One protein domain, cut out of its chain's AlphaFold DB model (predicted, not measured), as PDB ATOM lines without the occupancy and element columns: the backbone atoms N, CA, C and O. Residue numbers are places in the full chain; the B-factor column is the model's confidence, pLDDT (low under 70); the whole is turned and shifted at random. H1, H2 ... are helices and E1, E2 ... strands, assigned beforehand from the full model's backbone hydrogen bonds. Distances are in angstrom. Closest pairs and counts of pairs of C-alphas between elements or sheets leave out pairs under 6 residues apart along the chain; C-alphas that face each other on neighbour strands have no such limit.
ATOM      1  N   VAL A 260      48.167   6.660 107.472       97.38
ATOM      2  CA  VAL A 260      47.103   5.665 107.463       97.38
ATOM      3  C   VAL A 260      45.856   6.282 108.082       97.38
ATOM      4  O   VAL A 260      45.856   6.691 109.243       97.38
ATOM      5  N   ILE A 261      44.786   6.341 107.294       97.31
ATOM      6  CA  ILE A 261      43.502   6.917 107.686       97.31
ATOM      7  C   ILE A 261      42.488   5.797 107.888       97.31
ATOM      8  O   ILE A 261      42.211   5.008 106.981       97.31
ATOM      9  N   ASP A 262      41.889   5.762 109.071       94.12
ATOM     10  CA  ASP A 262      40.714   4.954 109.363       94.12
ATOM     11  C   ASP A 262      39.460   5.636 108.798       94.12
ATOM     12  O   ASP A 262      38.920   6.580 109.378       94.12
ATOM     13  N   GLY A 263      38.966   5.147 107.658       93.00
ATOM     14  CA  GLY A 263      37.786   5.727 107.020       93.00
ATOM     15  C   GLY A 263      36.492   5.570 107.833       93.00
ATOM     16  O   GLY A 263      35.567   6.360 107.654       93.00
ATOM     17  N   VAL A 264      36.423   4.613 108.769       88.50
ATOM     18  CA  VAL A 264      35.276   4.460 109.685       88.50
ATOM     19  C   VAL A 264      35.330   5.519 110.786       88.50
ATOM     20  O   VAL A 264      34.294   6.029 111.203       88.50
ATOM     21  N   ALA A 265      36.522   5.894 111.249       89.31
ATOM     22  CA  ALA A 265      36.672   7.023 112.165       89.31
ATOM     23  C   ALA A 265      36.263   8.349 111.512       89.31
ATOM     24  O   ALA A 265      35.574   9.146 112.143       89.31
ATOM     25  N   VAL A 266      36.634   8.565 110.245       90.69
ATOM     26  CA  VAL A 266      36.218   9.762 109.493       90.69
ATOM     27  C   VAL A 266      34.699   9.804 109.323       90.69
ATOM     28  O   VAL A 266      34.107  10.859 109.521       90.69
ATOM     29  N   LEU A 267      34.054   8.668 109.021       87.56
ATOM     30  CA  LEU A 267      32.590   8.570 109.021       87.56
ATOM     31  C   LEU A 267      32.012   9.013 110.372       87.56
ATOM     32  O   LEU A 267      31.175   9.914 110.404       87.56
ATOM     33  N   ASN A 268      32.482   8.431 111.476       84.75
ATOM     34  CA  ASN A 268      31.952   8.750 112.802       84.75
ATOM     35  C   ASN A 268      32.153  10.217 113.184       84.75
ATOM     36  O   ASN A 268      31.232  10.819 113.720       84.75
ATOM     37  N   ALA A 269      33.277  10.828 112.805       84.88
ATOM     38  CA  ALA A 269      33.540  12.250 113.033       84.88
ATOM     39  C   ALA A 269      32.570  13.203 112.300       84.88
ATOM     40  O   ALA A 269      32.604  14.410 112.527       84.88
ATOM     41  N   THR A 270      31.726  12.688 111.399       83.19
ATOM     42  CA  THR A 270      30.686  13.465 110.702       83.19
ATOM     43  C   THR A 270      29.267  13.152 111.172       83.19
ATOM     44  O   THR A 270      28.319  13.803 110.720       83.19
ATOM     45  N   LEU A 271      29.098  12.146 112.036       77.12
ATOM     46  CA  LEU A 271      27.795  11.809 112.588       77.12
ATOM     47  C   LEU A 271      27.408  12.850 113.652       77.12
ATOM     48  O   LEU A 271      28.257  13.310 114.403       77.12
ATOM     49  N   PRO A 272      26.122  13.229 113.740       67.44
ATOM     50  CA  PRO A 272      25.639  14.180 114.745       67.44
ATOM     51  C   PRO A 272      25.536  13.588 116.163       67.44
ATOM     52  O   PRO A 272      25.129  14.288 117.083       67.44
ATOM     53  N   ASP A 273      25.810  12.294 116.317       64.25
ATOM     54  CA  ASP A 273      25.751  11.551 117.573       64.25
ATOM     55  C   ASP A 273      27.188  11.158 117.932       64.25
ATOM     56  O   ASP A 273      27.806  10.395 117.190       64.25
ATOM     57  N   ASP A 274      27.691  11.683 119.054       52.31
ATOM     58  CA  ASP A 274      29.049  11.447 119.575       52.31
ATOM     59  C   ASP A 274      29.247  10.004 120.085       52.31
ATOM     60  O   ASP A 274      30.277   9.673 120.669       52.31
ATOM     61  N   SER A 275      28.258   9.115 119.934       52.56
ATOM     62  CA  SER A 275      28.462   7.706 120.255       52.56
ATOM     63  C   SER A 275      29.281   7.019 119.154       52.56
ATOM     64  O   SER A 275      28.832   6.944 118.003       52.56
ATOM     65  N   PRO A 276      30.456   6.438 119.473       51.38
ATOM     66  CA  PRO A 276      31.212   5.674 118.498       51.38
ATOM     67  C   PRO A 276      30.340   4.511 118.026       51.38
ATOM     68  O   PRO A 276      29.974   3.625 118.804       51.38
ATOM     69  N   ARG A 277      30.007   4.500 116.733       56.31
ATOM     70  CA  ARG A 277      29.332   3.383 116.064       56.31
ATOM     71  C   ARG A 277      30.360   2.617 115.255       56.31
ATOM     72  O   ARG A 277      30.571   2.903 114.080       56.31
ATOM     73  N   PRO A 278      31.094   1.703 115.885       54.16
ATOM     74  CA  PRO A 278      32.082   0.928 115.170       54.16
ATOM     75  C   PRO A 278      31.435   0.060 114.089       54.16
ATOM     76  O   PRO A 278      30.307  -0.419 114.230       54.16
ATOM     77  N   PHE A 279      32.185  -0.172 113.014       59.41
ATOM     78  CA  PHE A 279      31.755  -1.041 111.931       59.41
ATOM     79  C   PHE A 279      31.778  -2.505 112.401       59.41
ATOM     80  O   PHE A 279      32.838  -3.123 112.513       59.41
ATOM     81  N   TYR A 280      30.608  -3.074 112.688       56.34
ATOM     82  CA  TYR A 280      30.478  -4.503 112.970       56.34
ATOM     83  C   TYR A 280      30.628  -5.288 111.664       56.34
ATOM     84  O   TYR A 280      30.017  -4.939 110.654       56.34
ATOM     85  N   GLY A 281      31.459  -6.337 111.665       49.12
ATOM     86  CA  GLY A 281      31.593  -7.228 110.514       49.12
ATOM     87  C   GLY A 281      30.221  -7.767 110.110       49.12
ATOM     88  O   GLY A 281      29.550  -8.417 110.910       49.12
ATOM     89  N   ILE A 282      29.784  -7.458 108.891       50.16
ATOM     90  CA  ILE A 282      28.551  -8.014 108.336       50.16
ATOM     91  C   ILE A 282      28.896  -9.420 107.835       50.16
ATOM     92  O   ILE A 282      29.826  -9.575 107.045       50.16
ATOM     93  N   ALA A 283      28.185 -10.422 108.357       42.00
ATOM     94  CA  ALA A 283      28.338 -11.833 108.007       42.00
ATOM     95  C   ALA A 283      28.239 -12.067 106.481       42.00
ATOM     96  O   ALA A 283      27.615 -11.264 105.778       42.00
ATOM     97  N   PRO A 284      28.844 -13.147 105.953       43.66
ATOM     98  CA  PRO A 284      29.055 -13.337 104.523       43.66
ATOM     99  C   PRO A 284      27.822 -13.920 103.815       43.66
ATOM    100  O   PRO A 284      27.918 -14.951 103.175       43.66
ATOM    101  N   GLU A 285      26.672 -13.255 103.883       45.16
ATOM    102  CA  GLU A 285      25.522 -13.539 103.011       45.16
ATOM    103  C   GLU A 285      24.834 -12.205 102.684       45.16
ATOM    104  O   GLU A 285      23.968 -11.759 103.421       45.16
ATOM    105  N   MET A 286      25.304 -11.535 101.617       42.94
ATOM    106  CA  MET A 286      24.825 -10.245 101.070       42.94
ATOM    107  C   MET A 286      24.643  -9.089 102.085       42.94
ATOM    108  O   MET A 286      23.751  -9.115 102.930       42.94
ATOM    109  N   PRO A 287      25.408  -7.982 102.002       52.03
ATOM    110  CA  PRO A 287      25.315  -6.950 103.026       52.03
ATOM    111  C   PRO A 287      23.977  -6.206 102.944       52.03
ATOM    112  O   PRO A 287      23.744  -5.444 102.003       52.03
ATOM    113  N   ILE A 288      23.130  -6.383 103.964       64.56
ATOM    114  CA  ILE A 288      21.987  -5.506 104.236       64.56
ATOM    115  C   ILE A 288      22.523  -4.070 104.257       64.56
ATOM    116  O   ILE A 288      23.394  -3.735 105.063       64.56
ATOM    117  N   TYR A 289      22.047  -3.240 103.330       73.69
ATOM    118  CA  TYR A 289      22.352  -1.813 103.297       73.69
ATOM    119  C   TYR A 289      21.973  -1.159 104.632       73.69
ATOM    120  O   TYR A 289      20.876  -1.385 105.140       73.69
ATOM    121  N   GLN A 290      22.860  -0.326 105.180       77.62
ATOM    122  CA  GLN A 290      22.580   0.454 106.385       77.62
ATOM    123  C   GLN A 290      22.849   1.935 106.128       77.62
ATOM    124  O   GLN A 290      23.986   2.333 105.893       77.62
ATOM    125  N   GLU A 291      21.805   2.756 106.241       78.56
ATOM    126  CA  GLU A 291      21.859   4.212 106.040       78.56
ATOM    127  C   GLU A 291      22.870   4.929 106.951       78.56
ATOM    128  O   GLU A 291      23.468   5.927 106.558       78.56
ATOM    129  N   ILE A 292      23.089   4.416 108.166       78.56
ATOM    130  CA  ILE A 292      24.041   4.974 109.136       78.56
ATOM    131  C   ILE A 292      25.500   4.749 108.718       78.56
ATOM    132  O   ILE A 292      26.393   5.374 109.274       78.56
ATOM    133  N   LEU A 293      25.730   3.859 107.746       83.56
ATOM    134  CA  LEU A 293      27.036   3.541 107.173       83.56
ATOM    135  C   LEU A 293      27.225   4.208 105.803       83.56
ATOM    136  O   LEU A 293      28.051   3.764 105.011       83.56
ATOM    137  N   ASN A 294      26.440   5.240 105.489       87.62
ATOM    138  CA  ASN A 294      26.656   6.046 104.296       87.62
ATOM    139  C   ASN A 294      27.925   6.886 104.467       87.62
ATOM    140  O   ASN A 294      27.972   7.775 105.315       87.62
ATOM    141  N   LEU A 295      28.945   6.614 103.657       90.31
ATOM    142  CA  LEU A 295      30.241   7.275 103.745       90.31
ATOM    143  C   LEU A 295      30.194   8.678 103.110       90.31
ATOM    144  O   LEU A 295      29.864   8.780 101.923       90.31
ATOM    145  N   PRO A 296      30.578   9.738 103.847       90.38
ATOM    146  CA  PRO A 296      30.739  11.081 103.303       90.38
ATOM    147  C   PRO A 296      32.093  11.222 102.600       90.38
ATOM    148  O   PRO A 296      33.128  11.465 103.227       90.38
ATOM    149  N   VAL A 297      32.099  11.098 101.278       94.31
ATOM    150  CA  VAL A 297      33.323  11.052 100.463       94.31
ATOM    151  C   VAL A 297      34.118  12.353 100.567       94.31
ATOM    152  O   VAL A 297      35.346  12.321 100.648       94.31
ATOM    153  N   LYS A 298      33.437  13.500 100.676       92.31
ATOM    154  CA  LYS A 298      34.096  14.806 100.830       92.31
ATOM    155  C   LYS A 298      34.951  14.908 102.097       92.31
ATOM    156  O   LYS A 298      36.010  15.527 102.068       92.31
ATOM    157  N   ALA A 299      34.514  14.294 103.198       91.62
ATOM    158  CA  ALA A 299      35.268  14.299 104.450       91.62
ATOM    159  C   ALA A 299      36.561  13.479 104.320       91.62
ATOM    160  O   ALA A 299      37.622  13.919 104.750       91.62
ATOM    161  N   ILE A 300      36.481  12.323 103.654       95.00
ATOM    162  CA  ILE A 300      37.644  11.487 103.330       95.00
ATOM    163  C   ILE A 300      38.625  12.255 102.437       95.00
ATOM    164  O   ILE A 300      39.819  12.303 102.726       95.00
ATOM    165  N   PHE A 301      38.110  12.898 101.387       95.31
ATOM    166  CA  PHE A 301      38.892  13.746 100.491       95.31
ATOM    167  C   PHE A 301      39.636  14.858 101.241       95.31
ATOM    168  O   PHE A 301      40.828  15.043 101.017       95.31
ATOM    169  N   ASP A 302      38.962  15.573 102.146       92.81
ATOM    170  CA  ASP A 302      39.565  16.693 102.877       92.81
ATOM    171  C   ASP A 302      40.754  16.246 103.739       92.81
ATOM    172  O   ASP A 302      41.781  16.927 103.768       92.81
ATOM    173  N   VAL A 303      40.643  15.078 104.384       94.19
ATOM    174  CA  VAL A 303      41.742  14.481 105.157       94.19
ATOM    175  C   VAL A 303      42.899  14.087 104.242       94.19
ATOM    176  O   VAL A 303      44.045  14.416 104.543       94.19
ATOM    177  N   ILE A 304      42.617  13.411 103.121       96.06
ATOM    178  CA  ILE A 304      43.651  13.019 102.153       96.06
ATOM    179  C   ILE A 304      44.410  14.252 101.660       96.06
ATOM    180  O   ILE A 304      45.640  14.276 101.693       96.06
ATOM    181  N   MET A 305      43.675  15.278 101.226       94.06
ATOM    182  CA  MET A 305      44.249  16.482 100.636       94.06
ATOM    183  C   MET A 305      45.211  17.175 101.605       94.06
ATOM    184  O   MET A 305      46.299  17.575 101.198       94.06
ATOM    185  N   ASN A 306      44.860  17.248 102.893       92.38
ATOM    186  CA  ASN A 306      45.709  17.848 103.924       92.38
ATOM    187  C   ASN A 306      47.097  17.183 103.976       92.38
ATOM    188  O   ASN A 306      48.115  17.869 103.904       92.38
ATOM    189  N   PHE A 307      47.155  15.851 104.009       94.69
ATOM    190  CA  PHE A 307      48.426  15.128 104.100       94.69
ATOM    191  C   PHE A 307      49.203  15.064 102.784       94.69
ATOM    192  O   PHE A 307      50.432  15.149 102.806       94.69
ATOM    193  N   VAL A 308      48.520  14.973 101.640       95.81
ATOM    194  CA  VAL A 308      49.175  15.024 100.322       95.81
ATOM    195  C   VAL A 308      49.844  16.386 100.108       95.81
ATOM    196  O   VAL A 308      50.996  16.446  99.679       95.81
ATOM    197  N   ILE A 309      49.177  17.483 100.488       93.88
ATOM    198  CA  ILE A 309      49.758  18.834 100.453       93.88
ATOM    199  C   ILE A 309      51.003  18.919 101.348       93.88
ATOM    200  O   ILE A 309      52.015  19.472 100.929       93.88
ATOM    201  N   ARG A 310      50.975  18.308 102.539       92.00
ATOM    202  CA  ARG A 310      52.134  18.211 103.447       92.00
ATOM    203  C   ARG A 310      53.244  17.267 102.950       92.00
ATOM    204  O   ARG A 310      54.252  17.110 103.630       92.00
ATOM    205  N   GLY A 311      53.073  16.620 101.794       94.00
ATOM    206  CA  GLY A 311      54.075  15.752 101.175       94.00
ATOM    207  C   GLY A 311      54.048  14.298 101.641       94.00
ATOM    208  O   GLY A 311      54.975  13.549 101.328       94.00
ATOM    209  N   HIS A 312      53.009  13.865 102.357       94.69
ATOM    210  CA  HIS A 312      52.911  12.500 102.872       94.69
ATOM    211  C   HIS A 312      52.262  11.537 101.879       94.69
ATOM    212  O   HIS A 312      51.209  11.808 101.293       94.69
ATOM    213  N   LYS A 313      52.826  10.328 101.793       95.06
ATOM    214  CA  LYS A 313      52.154   9.190 101.163       95.06
ATOM    215  C   LYS A 313      50.954   8.800 102.020       95.06
ATOM    216  O   LYS A 313      51.124   8.412 103.173       95.06
ATOM    217  N   THR A 314      49.756   8.908 101.459       96.12
ATOM    218  CA  THR A 314      48.505   8.827 102.222       96.12
ATOM    219  C   THR A 314      47.624   7.695 101.715       96.12
ATOM    220  O   THR A 314      47.484   7.510 100.509       96.12
ATOM    221  N   CYS A 315      47.028   6.929 102.630       96.75
ATOM    222  CA  CYS A 315      46.110   5.845 102.302       96.75
ATOM    223  C   CYS A 315      44.966   5.771 103.315       96.75
ATOM    224  O   CYS A 315      45.183   5.779 104.525       96.75
ATOM    225  N   VAL A 316      43.748   5.618 102.810       97.81
ATOM    226  CA  VAL A 316      42.540   5.360 103.591       97.81
ATOM    227  C   VAL A 316      42.227   3.879 103.528       97.81
ATOM    228  O   VAL A 316      42.139   3.305 102.443       97.81
ATOM    229  N   PHE A 317      42.014   3.261 104.682       95.94
ATOM    230  CA  PHE A 317      41.455   1.920 104.745       95.94
ATOM    231  C   PHE A 317      39.959   1.982 105.027       95.94
ATOM    232  O   PHE A 317      39.499   2.710 105.908       95.94
ATOM    233  N   LEU A 318      39.201   1.193 104.266       92.62
ATOM    234  CA  LEU A 318      37.767   0.993 104.431       92.62
ATOM    235  C   LEU A 318      37.438  -0.505 104.522       92.62
ATOM    236  O   LEU A 318      38.117  -1.330 103.904       92.62
ATOM    237  N   PRO A 319      36.379  -0.891 105.253       88.38
ATOM    238  CA  PRO A 319      35.895  -2.265 105.238       88.38
ATOM    239  C   PRO A 319      35.508  -2.724 103.822       88.38
ATOM    240  O   PRO A 319      34.955  -1.943 103.042       88.38
ATOM    241  N   LYS A 320      35.690  -4.018 103.512       86.44
ATOM    242  CA  LYS A 320      35.281  -4.653 102.235       86.44
ATOM    243  C   LYS A 320      33.814  -4.396 101.862       86.44
ATOM    244  O   LYS A 320      33.471  -4.412 100.684       86.44
ATOM    245  N   TYR A 321      32.966  -4.070 102.839       83.94
ATOM    246  CA  TYR A 321      31.606  -3.563 102.631       83.94
ATOM    247  C   TYR A 321      31.511  -2.423 101.606       83.94
ATOM    248  O   TYR A 321      30.559  -2.406 100.825       83.94
ATOM    249  N   TYR A 322      32.488  -1.512 101.572       89.94
ATOM    250  CA  TYR A 322      32.520  -0.377 100.644       89.94
ATOM    251  C   TYR A 322      33.144  -0.707  99.284       89.94
ATOM    252  O   TYR A 322      33.047   0.113  98.377       89.94
ATOM    253  N   LYS A 323      33.746  -1.896  99.106       89.62
ATOM    254  CA  LYS A 323      34.318  -2.310  97.813       89.62
ATOM    255  C   LYS A 323      33.233  -2.343  96.734       89.62
ATOM    256  O   LYS A 323      33.389  -1.746  95.678       89.62
ATOM    257  N   ASN A 324      32.094  -2.949  97.066       88.50
ATOM    258  CA  ASN A 324      30.881  -2.908  96.252       88.50
ATOM    259  C   ASN A 324      29.977  -1.806  96.808       88.50
ATOM    260  O   ASN A 324      29.017  -2.073  97.543       88.50
ATOM    261  N   TYR A 325      30.351  -0.552  96.543       89.62
ATOM    262  CA  TYR A 325      29.674   0.631  97.083       89.62
ATOM    263  C   TYR A 325      28.256   0.825  96.526       89.62
ATOM    264  O   TYR A 325      27.476   1.547  97.136       89.62
ATOM    265  N   ILE A 326      27.887   0.138  95.439       90.00
ATOM    266  CA  ILE A 326      26.516   0.057  94.916       90.00
ATOM    267  C   ILE A 326      25.962  -1.342  95.212       90.00
ATOM    268  O   ILE A 326      26.598  -2.351  94.915       90.00
ATOM    269  N   THR A 327      24.786  -1.405  95.833       85.00
ATOM    270  CA  THR A 327      24.091  -2.663  96.165       85.00
ATOM    271  C   THR A 327      23.220  -3.176  95.006       85.00
ATOM    272  O   THR A 327      22.882  -2.386  94.120       85.00
ATOM    273  N   PRO A 328      22.759  -4.448  95.037       77.12
ATOM    274  CA  PRO A 328      21.834  -5.010  94.040       77.12
ATOM    275  C   PRO A 328      20.498  -4.262  93.824       77.12
ATOM    276  O   PRO A 328      19.801  -4.545  92.864       77.12
ATOM    277  N   GLY A 329      20.142  -3.269  94.648       79.00
ATOM    278  CA  GLY A 329      18.987  -2.376  94.430       79.00
ATOM    279  C   GLY A 329      19.351  -0.982  93.902       79.00
ATOM    280  O   GLY A 329      18.556  -0.046  94.041       79.00
ATOM    281  N   ARG A 330      20.581  -0.807  93.395       87.94
ATOM    282  CA  ARG A 330      21.184   0.488  93.021       87.94
ATOM    283  C   ARG A 330      21.195   1.505  94.169       87.94
ATOM    284  O   ARG A 330      21.192   2.715  93.949       87.94
ATOM    285  N   ILE A 331      21.228   1.019  95.412       90.00
ATOM    286  CA  ILE A 331      21.416   1.867  96.590       90.00
ATOM    287  C   ILE A 331      22.916   1.996  96.844       90.00
ATOM    288  O   ILE A 331      23.604   0.987  97.027       90.00
ATOM    289  N   SER A 332      23.408   3.228  96.833       92.44
ATOM    290  CA  SER A 332      24.791   3.585  97.111       92.44
ATOM    291  C   SER A 332      25.052   3.678  98.612       92.44
ATOM    292  O   SER A 332      24.237   4.194  99.374       92.44
ATOM    293  N   LYS A 333      26.238   3.219  99.011       91.94
ATOM    294  CA  LYS A 333      26.822   3.348 100.354       91.94
ATOM    295  C   LYS A 333      27.698   4.596 100.490       91.94
ATOM    296  O   LYS A 333      28.233   4.841 101.563       91.94
ATOM    297  N   VAL A 334      27.890   5.347  99.406       93.69
ATOM    298  CA  VAL A 334      28.730   6.552  99.348       93.69
ATOM    299  C   VAL A 334      27.946   7.701  98.722       93.69
ATOM    300  O   VAL A 334      27.158   7.492  97.795       93.69
ATOM    301  N   ASP A 335      28.123   8.912  99.239       91.88
ATOM    302  CA  ASP A 335      27.320  10.078  98.854       91.88
ATOM    303  C   ASP A 335      27.770  10.774  97.558       91.88
ATOM    304  O   ASP A 335      26.998  11.563  97.003       91.88
ATOM    305  N   ASP A 336      28.964  10.441  97.062       94.38
ATOM    306  CA  ASP A 336      29.556  10.953  95.827       94.38
ATOM    307  C   ASP A 336      30.314   9.848  95.066       94.38
ATOM    308  O   ASP A 336      31.432   9.464  95.417       94.38
ATOM    309  N   LEU A 337      29.698   9.327  94.003       95.50
ATOM    310  CA  LEU A 337      30.241   8.214  93.217       95.50
ATOM    311  C   LEU A 337      31.479   8.610  92.411       95.50
ATOM    312  O   LEU A 337      32.399   7.804  92.268       95.50
ATOM    313  N   VAL A 338      31.493   9.833  91.875       95.75
ATOM    314  CA  VAL A 338      32.538  10.307  90.961       95.75
ATOM    315  C   VAL A 338      33.850  10.452  91.721       95.75
ATOM    316  O   VAL A 338      34.861   9.864  91.333       95.75
ATOM    317  N   ALA A 339      33.820  11.162  92.852       96.56
ATOM    318  CA  ALA A 339      35.002  11.315  93.689       96.56
ATOM    319  C   ALA A 339      35.456   9.975  94.275       96.56
ATOM    320  O   ALA A 339      36.648   9.683  94.267       96.56
ATOM    321  N   PHE A 340      34.527   9.128  94.736       97.75
ATOM    322  CA  PHE A 340      34.891   7.849  95.346       97.75
ATOM    323  C   PHE A 340      35.626   6.924  94.369       97.75
ATOM    324  O   PHE A 340      36.669   6.377  94.724       97.75
ATOM    325  N   ARG A 341      35.132   6.802  93.127       96.88
ATOM    326  CA  ARG A 341      35.799   6.042  92.056       96.88
ATOM    327  C   ARG A 341      37.207   6.569  91.802       96.88
ATOM    328  O   ARG A 341      38.164   5.810  91.902       96.88
ATOM    329  N   LYS A 342      37.346   7.882  91.600       97.38
ATOM    330  CA  LYS A 342      38.655   8.489  91.335       97.38
ATOM    331  C   LYS A 342      39.641   8.279  92.490       97.38
ATOM    332  O   LYS A 342      40.808   8.009  92.241       97.38
ATOM    333  N   LEU A 343      39.196   8.362  93.745       98.19
ATOM    334  CA  LEU A 343      40.053   8.101  94.909       98.19
ATOM    335  C   LEU A 343      40.530   6.637  94.982       98.19
ATOM    336  O   LEU A 343      41.648   6.385  95.435       98.19
ATOM    337  N   ILE A 344      39.720   5.674  94.525       97.81
ATOM    338  CA  ILE A 344      40.139   4.271  94.378       97.81
ATOM    339  C   ILE A 344      41.162   4.138  93.247       97.81
ATOM    340  O   ILE A 344      42.208   3.528  93.460       97.81
ATOM    341  N   ASP A 345      40.893   4.738  92.085       97.19
ATOM    342  CA  ASP A 345      41.766   4.663  90.904       97.19
ATOM    343  C   ASP A 345      43.157   5.251  91.178       97.19
ATOM    344  O   ASP A 345      44.168   4.719  90.727       97.19
ATOM    345  N   LEU A 346      43.221   6.316  91.984       96.81
ATOM    346  CA  LEU A 346      44.472   6.925  92.452       96.81
ATOM    347  C   LEU A 346      45.193   6.093  93.534       96.81
ATOM    348  O   LEU A 346      46.254   6.489  94.012       96.81
ATOM    349  N   GLY A 347      44.623   4.965  93.968       96.31
ATOM    350  CA  GLY A 347      45.196   4.095  94.997       96.31
ATOM    351  C   GLY A 347      45.148   4.668  96.418       96.31
ATOM    352  O   GLY A 347      45.827   4.148  97.309       96.31
ATOM    353  N   LEU A 348      44.352   5.720  96.645       97.88
ATOM    354  CA  LEU A 348      44.213   6.400  97.937       97.88
ATOM    355  C   LEU A 348      43.235   5.679  98.869       97.88
ATOM    356  O   LEU A 348      43.299   5.871 100.082       97.88
ATOM    357  N   ILE A 349      42.347   4.844  98.326       98.12
ATOM    358  CA  ILE A 349      41.413   4.012  99.088       98.12
ATOM    359  C   ILE A 349      41.776   2.540  98.909       98.12
ATOM    360  O   ILE A 349      41.858   2.031  97.793       98.12
ATOM    361  N   LYS A 350      41.935   1.832 100.029       95.75
ATOM    362  CA  LYS A 350      42.147   0.384 100.076       95.75
ATOM    363  C   LYS A 350      41.074  -0.292 100.913       95.75
ATOM    364  O   LYS A 350      40.608   0.243 101.918       95.75
ATOM    365  N   PHE A 351      40.718  -1.506 100.513       92.12
ATOM    366  CA  PHE A 351      39.696  -2.296 101.187       92.12
ATOM    367  C   PHE A 351      40.326  -3.444 101.965       92.12
ATOM    368  O   PHE A 351      41.128  -4.194 101.412       92.12
ATOM    369  N   LEU A 352      39.931  -3.604 103.227       87.38
ATOM    370  CA  LEU A 352      40.358  -4.719 104.070       87.38
ATOM    371  C   LEU A 352      39.168  -5.589 104.460       87.38
ATOM    372  O   LEU A 352      38.049  -5.110 104.672       87.38
ATOM    373  N   GLU A 353      39.423  -6.888 104.574       77.44
ATOM    374  CA  GLU A 353      38.481  -7.804 105.201       77.44
ATOM    375  C   GLU A 353      38.467  -7.560 106.704       77.44
ATOM    376  O   GLU A 353      39.505  -7.593 107.365       77.44
ATOM    377  N   ASN A 354      37.277  -7.320 107.249       65.75
ATOM    378  CA  ASN A 354      37.106  -7.355 108.690       65.75
ATOM    379  C   ASN A 354      37.094  -8.830 109.098       65.75
ATOM    380  O   ASN A 354      36.182  -9.559 108.705       65.75
ATOM    381  N   ARG A 355      38.125  -9.284 109.820       60.72
ATOM    382  CA  ARG A 355      38.203 -10.677 110.279       60.72
ATOM    383  C   ARG A 355      36.973 -10.988 111.129       60.72
ATOM    384  O   ARG A 355      36.614 -10.207 112.013       60.72
ATOM    385  N   GLU A 356      36.324 -12.110 110.825       49.41
ATOM    386  CA  GLU A 356      35.059 -12.516 111.438       49.41
ATOM    387  C   GLU A 356      35.116 -12.430 112.970       49.41
ATOM    388  O   GLU A 356      35.964 -13.028 113.631       49.41
ATOM    389  N   GLY A 357      34.197 -11.649 113.537       51.69
ATOM    390  CA  GLY A 357      34.019 -11.472 114.971       51.69
ATOM    391  C   GLY A 357      33.032 -10.340 115.251       51.69
ATOM    392  O   GLY A 357      33.002  -9.335 114.544       51.69
ATOM    393  N   ARG A 358      32.185 -10.507 116.272       48.88
ATOM    394  CA  ARG A 358      31.112  -9.553 116.628       48.88
ATOM    395  C   ARG A 358      31.613  -8.291 117.335       48.88
ATOM    396  O   ARG A 358      30.806  -7.481 117.781       48.88
ATOM    397  N   GLU A 359      32.924  -8.121 117.463       54.38
ATOM    398  CA  GLU A 359      33.512  -6.976 118.140       54.38
ATOM    399  C   GLU A 359      33.972  -5.949 117.111       54.38
ATOM    400  O   GLU A 359      34.945  -6.128 116.390       54.38
ATOM    401  N   SER A 360      33.260  -4.834 117.094       50.91
ATOM    402  CA  SER A 360      33.695  -3.513 116.651       50.91
ATOM    403  C   SER A 360      35.196  -3.201 116.677       50.91
ATOM    404  O   SER A 360      35.729  -2.567 115.769       50.91
ATOM    405  N   TRP A 361      35.873  -3.643 117.734       57.16
ATOM    406  CA  TRP A 361      37.303  -3.467 117.965       57.16
ATOM    407  C   TRP A 361      38.176  -4.177 116.927       57.16
ATOM    408  O   TRP A 361      39.326  -3.789 116.751       57.16
ATOM    409  N   ASN A 362      37.646  -5.163 116.201       70.69
ATOM    410  CA  ASN A 362      38.395  -5.895 115.182       70.69
ATOM    411  C   ASN A 362      38.884  -4.981 114.053       70.69
ATOM    412  O   ASN A 362      40.009  -5.145 113.590       70.69
ATOM    413  N   TRP A 363      38.089  -3.978 113.662       81.56
ATOM    414  CA  TRP A 363      38.488  -3.021 112.630       81.56
ATOM    415  C   TRP A 363      39.638  -2.120 113.090       81.56
ATOM    416  O   TRP A 363      40.688  -2.064 112.451       81.56
ATOM    417  N   PHE A 364      39.456  -1.454 114.235       84.25
ATOM    418  CA  PHE A 364      40.460  -0.554 114.797       84.25
ATOM    419  C   PHE A 364      41.777  -1.285 115.086       84.25
ATOM    420  O   PHE A 364      42.848  -0.756 114.796       84.25
ATOM    421  N   LEU A 365      41.712  -2.514 115.613       83.56
ATOM    422  CA  LEU A 365      42.894  -3.335 115.878       83.56
ATOM    423  C   LEU A 365      43.614  -3.749 114.589       83.56
ATOM    424  O   LEU A 365      44.844  -3.743 114.564       83.56
ATOM    425  N   GLU A 366      42.882  -4.081 113.521       86.38
ATOM    426  CA  GLU A 366      43.493  -4.433 112.235       86.38
ATOM    427  C   GLU A 366      44.242  -3.239 111.633       86.38
ATOM    428  O   GLU A 366      45.388  -3.397 111.213       86.38
ATOM    429  N   ILE A 367      43.653  -2.035 111.661       90.50
ATOM    430  CA  ILE A 367      44.361  -0.829 111.210       90.50
ATOM    431  C   ILE A 367      45.533  -0.512 112.135       90.50
ATOM    432  O   ILE A 367      46.636  -0.285 111.646       90.50
ATOM    433  N   SER A 368      45.337  -0.546 113.455       90.50
ATOM    434  CA  SER A 368      46.401  -0.266 114.431       90.50
ATOM    435  C   SER A 368      47.617  -1.166 114.211       90.50
ATOM    436  O   SER A 368      48.750  -0.696 114.261       90.50
ATOM    437  N   ARG A 369      47.396  -2.445 113.873       90.06
ATOM    438  CA  ARG A 369      48.467  -3.381 113.513       90.06
ATOM    439  C   ARG A 369      49.250  -2.918 112.286       90.06
ATOM    440  O   ARG A 369      50.470  -3.028 112.293       90.06
ATOM    441  N   ILE A 370      48.568  -2.428 111.249       92.50
ATOM    442  CA  ILE A 370      49.222  -1.892 110.046       92.50
ATOM    443  C   ILE A 370      50.071  -0.679 110.425       92.50
ATOM    444  O   ILE A 370      51.250  -0.649 110.097       92.50
ATOM    445  N   VAL A 371      49.497   0.267 111.173       94.06
ATOM    446  CA  VAL A 371      50.176   1.497 111.606       94.06
ATOM    447  C   VAL A 371      51.438   1.185 112.415       94.06
ATOM    448  O   VAL A 371      52.493   1.760 112.157       94.06
ATOM    449  N   ASP A 372      51.355   0.265 113.376       92.31
ATOM    450  CA  ASP A 372      52.500  -0.126 114.200       92.31
ATOM    451  C   ASP A 372      53.610  -0.788 113.375       92.31
ATOM    452  O   ASP A 372      54.794  -0.555 113.630       92.31
ATOM    453  N   GLN A 373      53.232  -1.598 112.380       91.00
ATOM    454  CA  GLN A 373      54.171  -2.268 111.479       91.00
ATOM    455  C   GLN A 373      54.904  -1.275 110.570       91.00
ATOM    456  O   GLN A 373      56.111  -1.411 110.385       91.00
ATOM    457  N   THR A 374      54.202  -0.278 110.035       91.00
ATOM    458  CA  THR A 374      54.760   0.711 109.098       91.00
ATOM    459  C   THR A 374      55.316   1.958 109.785       91.00
ATOM    460  O   THR A 374      55.929   2.802 109.144       91.00
ATOM    461  N   GLY A 375      55.094   2.133 111.090       91.50
ATOM    462  CA  GLY A 375      55.476   3.371 111.776       91.50
ATOM    463  C   GLY A 375      54.625   4.587 111.387       91.50
ATOM    464  O   GLY A 375      55.027   5.717 111.675       91.50
ATOM    465  N   SER A 376      53.479   4.367 110.737       94.56
ATOM    466  CA  SER A 376      52.661   5.408 110.110       94.56
ATOM    467  C   SER A 376      52.088   6.438 111.081       94.56
ATOM    468  O   SER A 376      51.834   6.155 112.251       94.56
ATOM    469  N   VAL A 377      51.791   7.626 110.552       95.56
ATOM    470  CA  VAL A 377      50.848   8.560 111.177       95.56
ATOM    471  C   VAL A 377      49.465   7.922 111.160       95.56
ATOM    472  O   VAL A 377      49.032   7.427 110.114       95.56
ATOM    473  N   PHE A 378      48.761   7.950 112.290       95.62
ATOM    474  CA  PHE A 378      47.440   7.344 112.400       95.62
ATOM    475  C   PHE A 378      46.343   8.394 112.522       95.62
ATOM    476  O   PHE A 378      46.276   9.111 113.517       95.62
ATOM    477  N   VAL A 379      45.449   8.450 111.538       96.00
ATOM    478  CA  VAL A 379      44.240   9.278 111.600       96.00
ATOM    479  C   VAL A 379      43.056   8.388 111.956       96.00
ATOM    480  O   VAL A 379      42.679   7.519 111.172       96.00
ATOM    481  N   SER A 380      42.485   8.572 113.145       92.88
ATOM    482  CA  SER A 380      41.371   7.760 113.659       92.88
ATOM    483  C   SER A 380      40.619   8.500 114.778       92.88
ATOM    484  O   SER A 380      40.810   9.698 114.965       92.88
ATOM    485  N   SER A 381      39.742   7.816 115.515       86.75
ATOM    486  CA  SER A 381      39.007   8.375 116.652       86.75
ATOM    487  C   SER A 381      39.630   7.934 117.972       86.75
ATOM    488  O   SER A 381      39.901   6.748 118.180       86.75
ATOM    489  N   LEU A 382      39.810   8.880 118.899       80.81
ATOM    490  CA  LEU A 382      40.248   8.588 120.267       80.81
ATOM    491  C   LEU A 382      39.257   7.682 121.016       80.81
ATOM    492  O   LEU A 382      39.662   6.932 121.900       80.81
ATOM    493  N   GLU A 383      37.979   7.706 120.637       78.06
ATOM    494  CA  GLU A 383      36.910   6.906 121.250       78.06
ATOM    495  C   GLU A 383      37.024   5.413 120.934       78.06
ATOM    496  O   GLU A 383      36.524   4.571 121.678       78.06
ATOM    497  N   TYR A 384      37.725   5.058 119.854       77.62
ATOM    498  CA  TYR A 384      38.036   3.670 119.517       77.62
ATOM    499  C   TYR A 384      39.196   3.103 120.334       77.62
ATOM    500  O   TYR A 384      39.717   2.043 119.998       77.62
ATOM    501  N   ARG A 385      39.630   3.778 121.403       72.81
ATOM    502  CA  ARG A 385      40.644   3.264 122.330       72.81
ATOM    503  C   ARG A 385      39.972   2.579 123.518       72.81
ATOM    504  O   ARG A 385      39.066   3.129 124.131       72.81
ATOM    505  N   ARG A 386      40.432   1.370 123.881       59.66
ATOM    506  CA  ARG A 386      39.809   0.580 124.964       59.66
ATOM    507  C   ARG A 386      40.014   1.187 126.355       59.66
ATOM    508  O   ARG A 386      39.141   0.978 127.192       59.66
ATOM    509  N   ARG A 387      41.137   1.878 126.628       64.38
ATOM    510  CA  ARG A 387      41.473   2.464 127.947       64.38
ATOM    511  C   ARG A 387      42.413   3.677 127.819       64.38
ATOM    512  O   ARG A 387      43.478   3.539 127.219       64.38
ATOM    513  N   PRO A 388      42.058   4.855 128.364       61.31
ATOM    514  CA  PRO A 388      42.946   6.024 128.408       61.31
ATOM    515  C   PRO A 388      44.129   5.876 129.376       61.31
ATOM    516  O   PRO A 388      45.169   6.481 129.164       61.31
ATOM    517  N   GLU A 389      43.954   5.069 130.422       59.22
ATOM    518  CA  GLU A 389      44.795   5.005 131.631       59.22
ATOM    519  C   GLU A 389      46.077   4.162 131.486       59.22
ATOM    520  O   GLU A 389      46.815   4.042 132.452       59.22
ATOM    521  N   ASP A 390      46.326   3.571 130.310       58.97
ATOM    522  CA  ASP A 390      47.492   2.715 130.024       58.97
ATOM    523  C   ASP A 390      48.391   3.309 128.905       58.97
ATOM    524  O   ASP A 390      49.186   2.599 128.277       58.97
ATOM    525  N   GLN A 391      48.219   4.594 128.561       69.06
ATOM    526  CA  GLN A 391      48.809   5.184 127.352       69.06
ATOM    527  C   GLN A 391      50.237   5.681 127.569       69.06
ATOM    528  O   GLN A 391      50.481   6.735 128.148       69.06
ATOM    529  N   LYS A 392      51.187   4.957 126.973       75.12
ATOM    530  CA  LYS A 392      52.611   5.324 126.988       75.12
ATOM    531  C   LYS A 392      53.062   6.118 125.758       75.12
ATOM    532  O   LYS A 392      54.182   6.614 125.743       75.12
ATOM    533  N   TYR A 393      52.218   6.228 124.725       83.19
ATOM    534  CA  TYR A 393      52.520   6.879 123.433       83.19
ATOM    535  C   TYR A 393      53.812   6.378 122.752       83.19
ATOM    536  O   TYR A 393      54.392   7.044 121.887       83.19
ATOM    537  N   GLU A 394      54.266   5.180 123.120       81.94
ATOM    538  CA  GLU A 394      55.454   4.534 122.559       81.94
ATOM    539  C   GLU A 394      55.174   4.034 121.140       81.94
ATOM    540  O   GLU A 394      56.030   4.138 120.260       81.94
ATOM    541  N   LYS A 395      53.954   3.541 120.900       88.38
ATOM    542  CA  LYS A 395      53.551   2.986 119.612       88.38
ATOM    543  C   LYS A 395      52.938   4.040 118.687       88.38
ATOM    544  O   LYS A 395      52.214   4.918 119.161       88.38
ATOM    545  N   PRO A 396      53.158   3.929 117.365       89.56
ATOM    546  CA  PRO A 396      52.458   4.729 116.365       89.56
ATOM    547  C   PRO A 396      50.928   4.705 116.517       89.56
ATOM    548  O   PRO A 396      50.304   5.764 116.473       89.56
ATOM    549  N   SER A 397      50.317   3.543 116.785       90.56
ATOM    550  CA  SER A 397      48.860   3.429 116.954       90.56
ATOM    551  C   SER A 397      48.300   4.223 118.141       90.56
ATOM    552  O   SER A 397      47.122   4.581 118.153       90.56
ATOM    553  N   ASP A 398      49.131   4.527 119.141       88.06
ATOM    554  CA  ASP A 398      48.735   5.313 120.315       88.06
ATOM    555  C   ASP A 398      48.755   6.827 120.027       88.06
ATOM    556  O   ASP A 398      48.210   7.630 120.791       88.06
ATOM    557  N   ARG A 399      49.343   7.241 118.898       89.56
ATOM    558  CA  ARG A 399      49.502   8.638 118.474       89.56
ATOM    559  C   ARG A 399      48.445   9.038 117.437       89.56
ATOM    560  O   ARG A 399      48.767   9.486 116.343       89.56
ATOM    561  N   ILE A 400      47.173   8.832 117.780       90.62
ATOM    562  CA  ILE A 400      46.040   9.176 116.903       90.62
ATOM    563  C   ILE A 400      45.930  10.691 116.731       90.62
ATOM    564  O   ILE A 400      45.801  11.421 117.713       90.62
ATOM    565  N   ILE A 401      45.868  11.116 115.475       92.19
ATOM    566  CA  ILE A 401      45.381  12.425 115.050       92.19
ATOM    567  C   ILE A 401      43.879  12.293 114.780       92.19
ATOM    568  O   ILE A 401      43.464  11.526 113.908       92.19
ATOM    569  N   GLN A 402      43.054  13.028 115.526       89.75
ATOM    570  CA  GLN A 402      41.603  12.978 115.357       89.75
ATOM    571  C   GLN A 402      41.127  14.047 114.361       89.75
ATOM    572  O   GLN A 402      41.359  15.234 114.599       89.75
ATOM    573  N   PRO A 403      40.446  13.669 113.262       89.62
ATOM    574  CA  PRO A 403      39.784  14.636 112.402       89.62
ATOM    575  C   PRO A 403      38.542  15.185 113.109       89.62
ATOM    576  O   PRO A 403      37.714  14.418 113.600       89.62
ATOM    577  N   ILE A 404      38.391  16.508 113.128       86.56
ATOM    578  CA  ILE A 404      37.202  17.175 113.663       86.56
ATOM    579  C   ILE A 404      36.533  17.939 112.526       86.56
ATOM    580  O   ILE A 404      37.159  18.793 111.899       86.56
ATOM    581  N   PHE A 405      35.257  17.656 112.270       85.12
ATOM    582  CA  PHE A 405      34.466  18.368 111.268       85.12
ATOM    583  C   PHE A 405      33.436  19.251 111.956       85.12
ATOM    584  O   PHE A 405      32.521  18.769 112.619       85.12
ATOM    585  N   TRP A 406      33.560  20.560 111.784       77.69
ATOM    586  CA  TRP A 406      32.548  21.492 112.254       77.69
ATOM    587  C   TRP A 406      31.403  21.551 111.256       77.69
ATOM    588  O   TRP A 406      31.616  21.614 110.044       77.69
ATOM    589  N   ASN A 407      30.176  21.552 111.772       66.69
ATOM    590  CA  ASN A 407      28.962  21.592 110.966       66.69
ATOM    591  C   ASN A 407      28.687  23.017 110.444       66.69
ATOM    592  O   ASN A 407      27.704  23.656 110.811       66.69
ATOM    593  N   THR A 408      29.604  23.537 109.631       63.62
ATOM    594  CA  THR A 408      29.463  24.787 108.873       63.62
ATOM    595  C   THR A 408      29.082  24.480 107.423       63.62
ATOM    596  O   THR A 408      29.193  23.334 106.981       63.62
ATOM    597  N   PHE A 409      28.660  25.496 106.659       51.06
ATOM    598  CA  PHE A 409      28.332  25.341 105.232       51.06
ATOM    599  C   PHE A 409      29.476  24.694 104.425       51.06
ATOM    600  O   PHE A 409      29.210  23.816 103.609       51.06
ATOM    601  N   ASP A 410      30.733  25.014 104.753       53.12
ATOM    602  CA  ASP A 410      31.926  24.467 104.084       53.12
ATOM    603  C   ASP A 410      32.528  23.225 104.766       53.12
ATOM    604  O   ASP A 410      33.588  22.737 104.354       53.12
ATOM    605  N   ARG A 411      31.884  22.729 105.838       65.69
ATOM    606  CA  ARG A 411      32.409  21.706 106.759       65.69
ATOM    607  C   ARG A 411      33.884  21.942 107.073       65.69
ATOM    608  O   ARG A 411      34.770  21.303 106.494       65.69
ATOM    609  N   VAL A 412      34.169  22.901 107.951       71.94
ATOM    610  CA  VAL A 412      35.554  23.188 108.348       71.94
ATOM    611  C   VAL A 412      36.138  21.947 109.016       71.94
ATOM    612  O   VAL A 412      35.600  21.457 110.006       71.94
ATOM    613  N   MET A 413      37.224  21.430 108.444       84.94
ATOM    614  CA  MET A 413      37.985  20.331 109.020       84.94
ATOM    615  C   MET A 413      39.133  20.925 109.827       84.94
ATOM    616  O   MET A 413      39.939  21.681 109.283       84.94
ATOM    617  N   VAL A 414      39.212  20.563 111.100       81.12
ATOM    618  CA  VAL A 414      40.332  20.888 111.979       81.12
ATOM    619  C   VAL A 414      41.105  19.606 112.237       81.12
ATOM    620  O   VAL A 414      40.531  18.576 112.595       81.12
ATOM    621  N   MET A 415      42.415  19.670 112.019       84.44
ATOM    622  CA  MET A 415      43.321  18.559 112.253       84.44
ATOM    623  C   MET A 415      44.662  19.101 112.724       84.44
ATOM    624  O   MET A 415      45.386  19.732 111.953       84.44
ATOM    625  N   GLU A 416      44.971  18.861 113.992       82.94
ATOM    626  CA  GLU A 416      46.227  19.277 114.600       82.94
ATOM    627  C   GLU A 416      47.146  18.054 114.726       82.94
ATOM    628  O   GLU A 416      46.784  17.089 115.398       82.94
ATOM    629  N   PRO A 417      48.323  18.052 114.077       84.44
ATOM    630  CA  PRO A 417      49.264  16.939 114.158       84.44
ATOM    631  C   PRO A 417      50.094  16.935 115.455       84.44
ATOM    632  O   PRO A 417      51.098  16.237 115.518       84.44
ATOM    633  N   SER A 418      49.697  17.690 116.483       85.50
ATOM    634  CA  SER A 418      50.313  17.683 117.813       85.50
ATOM    635  C   SER A 418      49.472  16.846 118.787       85.50
ATOM    636  O   SER A 418      48.255  16.725 118.639       85.50
ATOM    637  N   ILE A 419      50.108  16.234 119.790       85.31
ATOM    638  CA  ILE A 419      49.400  15.422 120.793       85.31
ATOM    639  C   ILE A 419      49.761  15.904 122.184       85.31
ATOM    640  O   ILE A 419      50.893  15.742 122.634       85.31
ATOM    641  N   ARG A 420      48.773  16.436 122.900       84.94
ATOM    642  CA  ARG A 420      48.920  16.846 124.294       84.94
ATOM    643  C   ARG A 420      48.324  15.800 125.230       84.94
ATOM    644  O   ARG A 420      47.154  15.452 125.106       84.94
ATOM    645  N   TYR A 421      49.109  15.345 126.201       83.62
ATOM    646  CA  TYR A 421      48.695  14.340 127.180       83.62
ATOM    647  C   TYR A 421      49.205  14.676 128.584       83.62
ATOM    648  O   TYR A 421      50.098  15.506 128.756       83.62
ATOM    649  N   LYS A 422      48.600  14.071 129.609       79.62
ATOM    650  CA  LYS A 422      49.043  14.207 131.001       79.62
ATOM    651  C   LYS A 422      49.941  13.021 131.344       79.62
ATOM    652  O   LYS A 422      49.547  11.890 131.078       79.62
ATOM    653  N   ASP A 423      51.123  13.275 131.898       72.38
ATOM    654  CA  ASP A 423      51.997  12.191 132.360       72.38
ATOM    655  C   ASP A 423      51.365  11.508 133.591       72.38
ATOM    656  O   ASP A 423      50.731  12.147 134.429       72.38
ATOM    657  N   GLU A 424      51.510  10.192 133.699       68.88
ATOM    658  CA  GLU A 424      51.059   9.429 134.867       68.88
ATOM    659  C   GLU A 424      51.942   9.708 136.090       68.88
ATOM    660  O   GLU A 424      51.470   9.674 137.227       68.88
ATOM    661  N   ASN A 425      53.220  10.017 135.853       70.38
ATOM    662  CA  ASN A 425      54.222  10.220 136.900       70.38
ATOM    663  C   ASN A 425      54.406  11.691 137.292       70.38
ATOM    664  O   ASN A 425      55.086  11.982 138.276       70.38
ATOM    665  N   ASP A 426      53.814  12.617 136.537       66.12
ATOM    666  CA  ASP A 426      53.944  14.051 136.758       66.12
ATOM    667  C   ASP A 426      52.599  14.748 136.513       66.12
ATOM    668  O   ASP A 426      51.892  14.475 135.550       66.12
ATOM    669  N   ASN A 427      52.223  15.693 137.376       74.50
ATOM    670  CA  ASN A 427      50.985  16.460 137.203       74.50
ATOM    671  C   ASN A 427      51.058  17.469 136.036       74.50
ATOM    672  O   ASN A 427      50.116  18.244 135.845       74.50
ATOM    673  N   SER A 428      52.152  17.470 135.270       80.94
ATOM    674  CA  SER A 428      52.366  18.307 134.097       80.94
ATOM    675  C   SER A 428      51.742  17.718 132.822       80.94
ATOM    676  O   SER A 428      51.510  16.514 132.682       80.94
ATOM    677  N   PHE A 429      51.441  18.605 131.871       82.50
ATOM    678  CA  PHE A 429      51.078  18.211 130.512       82.50
ATOM    679  C   PHE A 429      52.341  18.121 129.662       82.50
ATOM    680  O   PHE A 429      53.163  19.037 129.684       82.50
ATOM    681  N   ARG A 430      52.447  17.058 128.869       85.94
ATOM    682  CA  ARG A 430      53.458  16.896 127.825       85.94
ATOM    683  C   ARG A 430      52.818  17.027 126.451       85.94
ATOM    684  O   ARG A 430      51.635  16.732 126.281       85.94
ATOM    685  N   THR A 431      53.619  17.458 125.486       88.81
ATOM    686  CA  THR A 431      53.206  17.601 124.090       88.81
ATOM    687  C   THR A 431      54.186  16.850 123.204       88.81
ATOM    688  O   THR A 431      55.391  17.067 123.305       88.81
ATOM    689  N   ILE A 432      53.665  15.979 122.346       89.12
ATOM    690  CA  ILE A 432      54.381  15.431 121.195       89.12
ATOM    691  C   ILE A 432      54.186  16.432 120.057       89.12
ATOM    692  O   ILE A 432      53.044  16.754 119.716       89.12
ATOM    693  N   THR A 433      55.282  16.965 119.526       89.94
ATOM    694  CA  THR A 433      55.238  18.010 118.493       89.94
ATOM    695  C   THR A 433      54.796  17.449 117.141       89.94
ATOM    696  O   THR A 433      54.882  16.242 116.903       89.94
ATOM    697  N   ALA A 434      54.353  18.330 116.238       88.19
ATOM    698  CA  ALA A 434      53.978  17.953 114.876       88.19
ATOM    699  C   ALA A 434      55.103  17.194 114.160       88.19
ATOM    700  O   ALA A 434      54.868  16.131 113.592       88.19
ATOM    701  N   GLU A 435      56.341  17.674 114.258       88.00
ATOM    702  CA  GLU A 435      57.515  17.012 113.681       88.00
ATOM    703  C   GLU A 435      57.684  15.578 114.203       88.00
ATOM    704  O   GLU A 435      57.826  14.643 113.419       88.00
ATOM    705  N   GLN A 436      57.568  15.371 115.518       88.25
ATOM    706  CA  GLN A 436      57.696  14.047 116.141       88.25
ATOM    707  C   GLN A 436      56.579  13.072 115.740       88.25
ATOM    708  O   GLN A 436      56.772  11.850 115.782       88.25
ATOM    709  N   VAL A 437      55.398  13.593 115.398       90.88
ATOM    710  CA  VAL A 437      54.267  12.793 114.916       90.88
ATOM    711  C   VAL A 437      54.407  12.488 113.430       90.88
ATOM    712  O   VAL A 437      54.134  11.363 113.023       90.88
ATOM    713  N   LEU A 438      54.824  13.465 112.625       91.81
ATOM    714  CA  LEU A 438      54.819  13.402 111.164       91.81
ATOM    715  C   LEU A 438      56.094  12.786 110.573       91.81
ATOM    716  O   LEU A 438      56.057  12.278 109.454       91.81
ATOM    717  N   GLN A 439      57.211  12.799 111.299       91.06
ATOM    718  CA  GLN A 439      58.525  12.414 110.781       91.06
ATOM    719  C   GLN A 439      59.096  11.202 111.526       91.06
ATOM    720  O   GLN A 439      58.781  10.940 112.695       91.06
ATOM    721  N   PHE A 440      59.925  10.416 110.844       88.44
ATOM    722  CA  PHE A 440      60.760   9.421 111.512       88.44
ATOM    723  C   PHE A 440      61.858  10.139 112.303       88.44
ATOM    724  O   PHE A 440      62.435  11.108 111.825       88.44
ATOM    725  N   ALA A 441      62.114   9.678 113.529       79.62
ATOM    726  CA  ALA A 441      63.094  10.313 114.412       79.62
ATOM    727  C   ALA A 441      64.540  10.028 113.980       79.62
ATOM    728  O   ALA A 441      65.422  10.850 114.206       79.62
ATOM    729  N   GLU A 442      64.772   8.867 113.364       77.19
ATOM    730  CA  GLU A 442      66.078   8.438 112.877       77.19
ATOM    731  C   GLU A 442      66.009   8.242 111.354       77.19
ATOM    732  O   GLU A 442      65.092   7.564 110.879       77.19
ATOM    733  N   PRO A 443      66.957   8.802 110.576       66.44
ATOM    734  CA  PRO A 443      67.001   8.624 109.121       66.44
ATOM    735  C   PRO A 443      67.164   7.161 108.682       66.44
ATOM    736  O   PRO A 443      66.724   6.804 107.592       66.44
ATOM    737  N   ASP A 444      67.764   6.331 109.543       69.88
ATOM    738  CA  ASP A 444      68.076   4.918 109.292       69.88
ATOM    739  C   ASP A 444      66.995   3.951 109.816       69.88
ATOM    740  O   ASP A 444      67.207   2.737 109.832       69.88
ATOM    741  N   ASP A 445      65.836   4.455 110.261       77.88
ATOM    742  CA  ASP A 445      64.716   3.597 110.666       77.88
ATOM    743  C   ASP A 445      64.339   2.675 109.493       77.88
ATOM    744  O   ASP A 445      64.002   3.140 108.405       77.88
ATOM    745  N   GLU A 446      64.375   1.353 109.692       80.62
ATOM    746  CA  GLU A 446      64.080   0.377 108.631       80.62
ATOM    747  C   GLU A 446      62.658   0.517 108.064       80.62
ATOM    748  O   GLU A 446      62.373  -0.008 106.986       80.62
ATOM    749  N   ARG A 447      61.756   1.215 108.767       81.62
ATOM    750  CA  ARG A 447      60.408   1.565 108.290       81.62
ATOM    751  C   ARG A 447      60.408   2.816 107.409       81.62
ATOM    752  O   ARG A 447      59.480   3.023 106.642       81.62
ATOM    753  N   ALA A 448      61.456   3.633 107.457       77.69
ATOM    754  CA  ALA A 448      61.613   4.849 106.663       77.69
ATOM    755  C   ALA A 448      62.127   4.588 105.234       77.69
ATOM    756  O   ALA A 448      62.689   5.482 104.606       77.69
ATOM    757  N   GLN A 449      61.944   3.390 104.673       76.00
ATOM    758  CA  GLN A 449      62.461   3.062 103.340       76.00
ATOM    759  C   GLN A 449      61.961   4.043 102.270       76.00
ATOM    760  O   GLN A 449      60.789   4.421 102.243       76.00
ATOM    761  N   LEU A 450      62.837   4.405 101.324       71.75
ATOM    762  CA  LEU A 450      62.518   5.346 100.240       71.75
ATOM    763  C   LEU A 450      61.268   4.943  99.431       71.75
ATOM    764  O   LEU A 450      60.518   5.816  99.012       71.75
ATOM    765  N   GLY A 451      60.983   3.644  99.272       71.50
ATOM    766  CA  GLY A 451      59.776   3.163  98.578       71.50
ATOM    767  C   GLY A 451      58.447   3.500  99.278       71.50
ATOM    768  O   GLY A 451      57.379   3.483  98.652       71.50
ATOM    769  N   GLU A 452      58.479   3.833 100.569       83.31
ATOM    770  CA  GLU A 452      57.309   4.287 101.328       83.31
ATOM    771  C   GLU A 452      57.118   5.808 101.290       83.31
ATOM    772  O   GLU A 452      56.074   6.305 101.712       83.31
ATOM    773  N   GLN A 453      58.072   6.548 100.725       90.31
ATOM    774  CA  GLN A 453      57.987   7.996 100.587       90.31
ATOM    775  C   GLN A 453      57.141   8.411  99.379       90.31
ATOM    776  O   GLN A 453      56.963   7.662  98.418       90.31
TER     777      GLN A 453
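Overview. This is residues 260 to 453 of the 529 residues of the protein "RNase_Zc3h12a_2 domain-containing protein" of Caenorhabditis nigoni (UniProt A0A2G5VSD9). There is little regular structure: a small twisted parallel sheet, E3 E2 E1 E4, lies between H2 and H4 in three layers, amid long loops, with hairpin E5 and E6 far out. The 194 printed residues hold 71 in named elements, mixed class, ordered E1 H1 H2 E2 H3 E3 H4 E4 E5 E6 H5. It is compact, radius of gyration of the C-alphas 17.2 A, spanning 56 by 38 by 35 A.

Along the chain. Find C-alpha 260 at (47.103, 5.665, 107.463), beginning E1, residues 260 to 262; then E2, 314 to 319, 17.1 A; E3, 349 to 352; E4, 377 to 379. Find H1, 263 to 268; H2, 297 to 309, 18.2 A; H3, 337 to 345; H4, 361 to 374, 20.0 A. E5, 419 to 422, and E6, 429 to 432, precede H5, 434 to 438, ending at (54.819, 13.402, 111.164).

Arrangement. Within hydrogen-bond range stand N 261 and O 315, 2.9 A; N 350 and O 316, 2.8 A; N 262 and O 379, 2.9 A; N 421 and O 430, 2.9 A. Heights over the sheet are 9.4 A for H2 and 8.0 A for H4; H3 only grazes it. H1 touches H2, closest C-alphas Val 266 and Ile 300, 6.6 A. In H1 to H5 every O i to N i+4 pair is within range.

Size, cuts and confidence. The printed part has no cut; links H1 to H2, E2 to H3 and E4 to E5 are long. Low-confidence residues, pLDDT under 70, include 272 to 288.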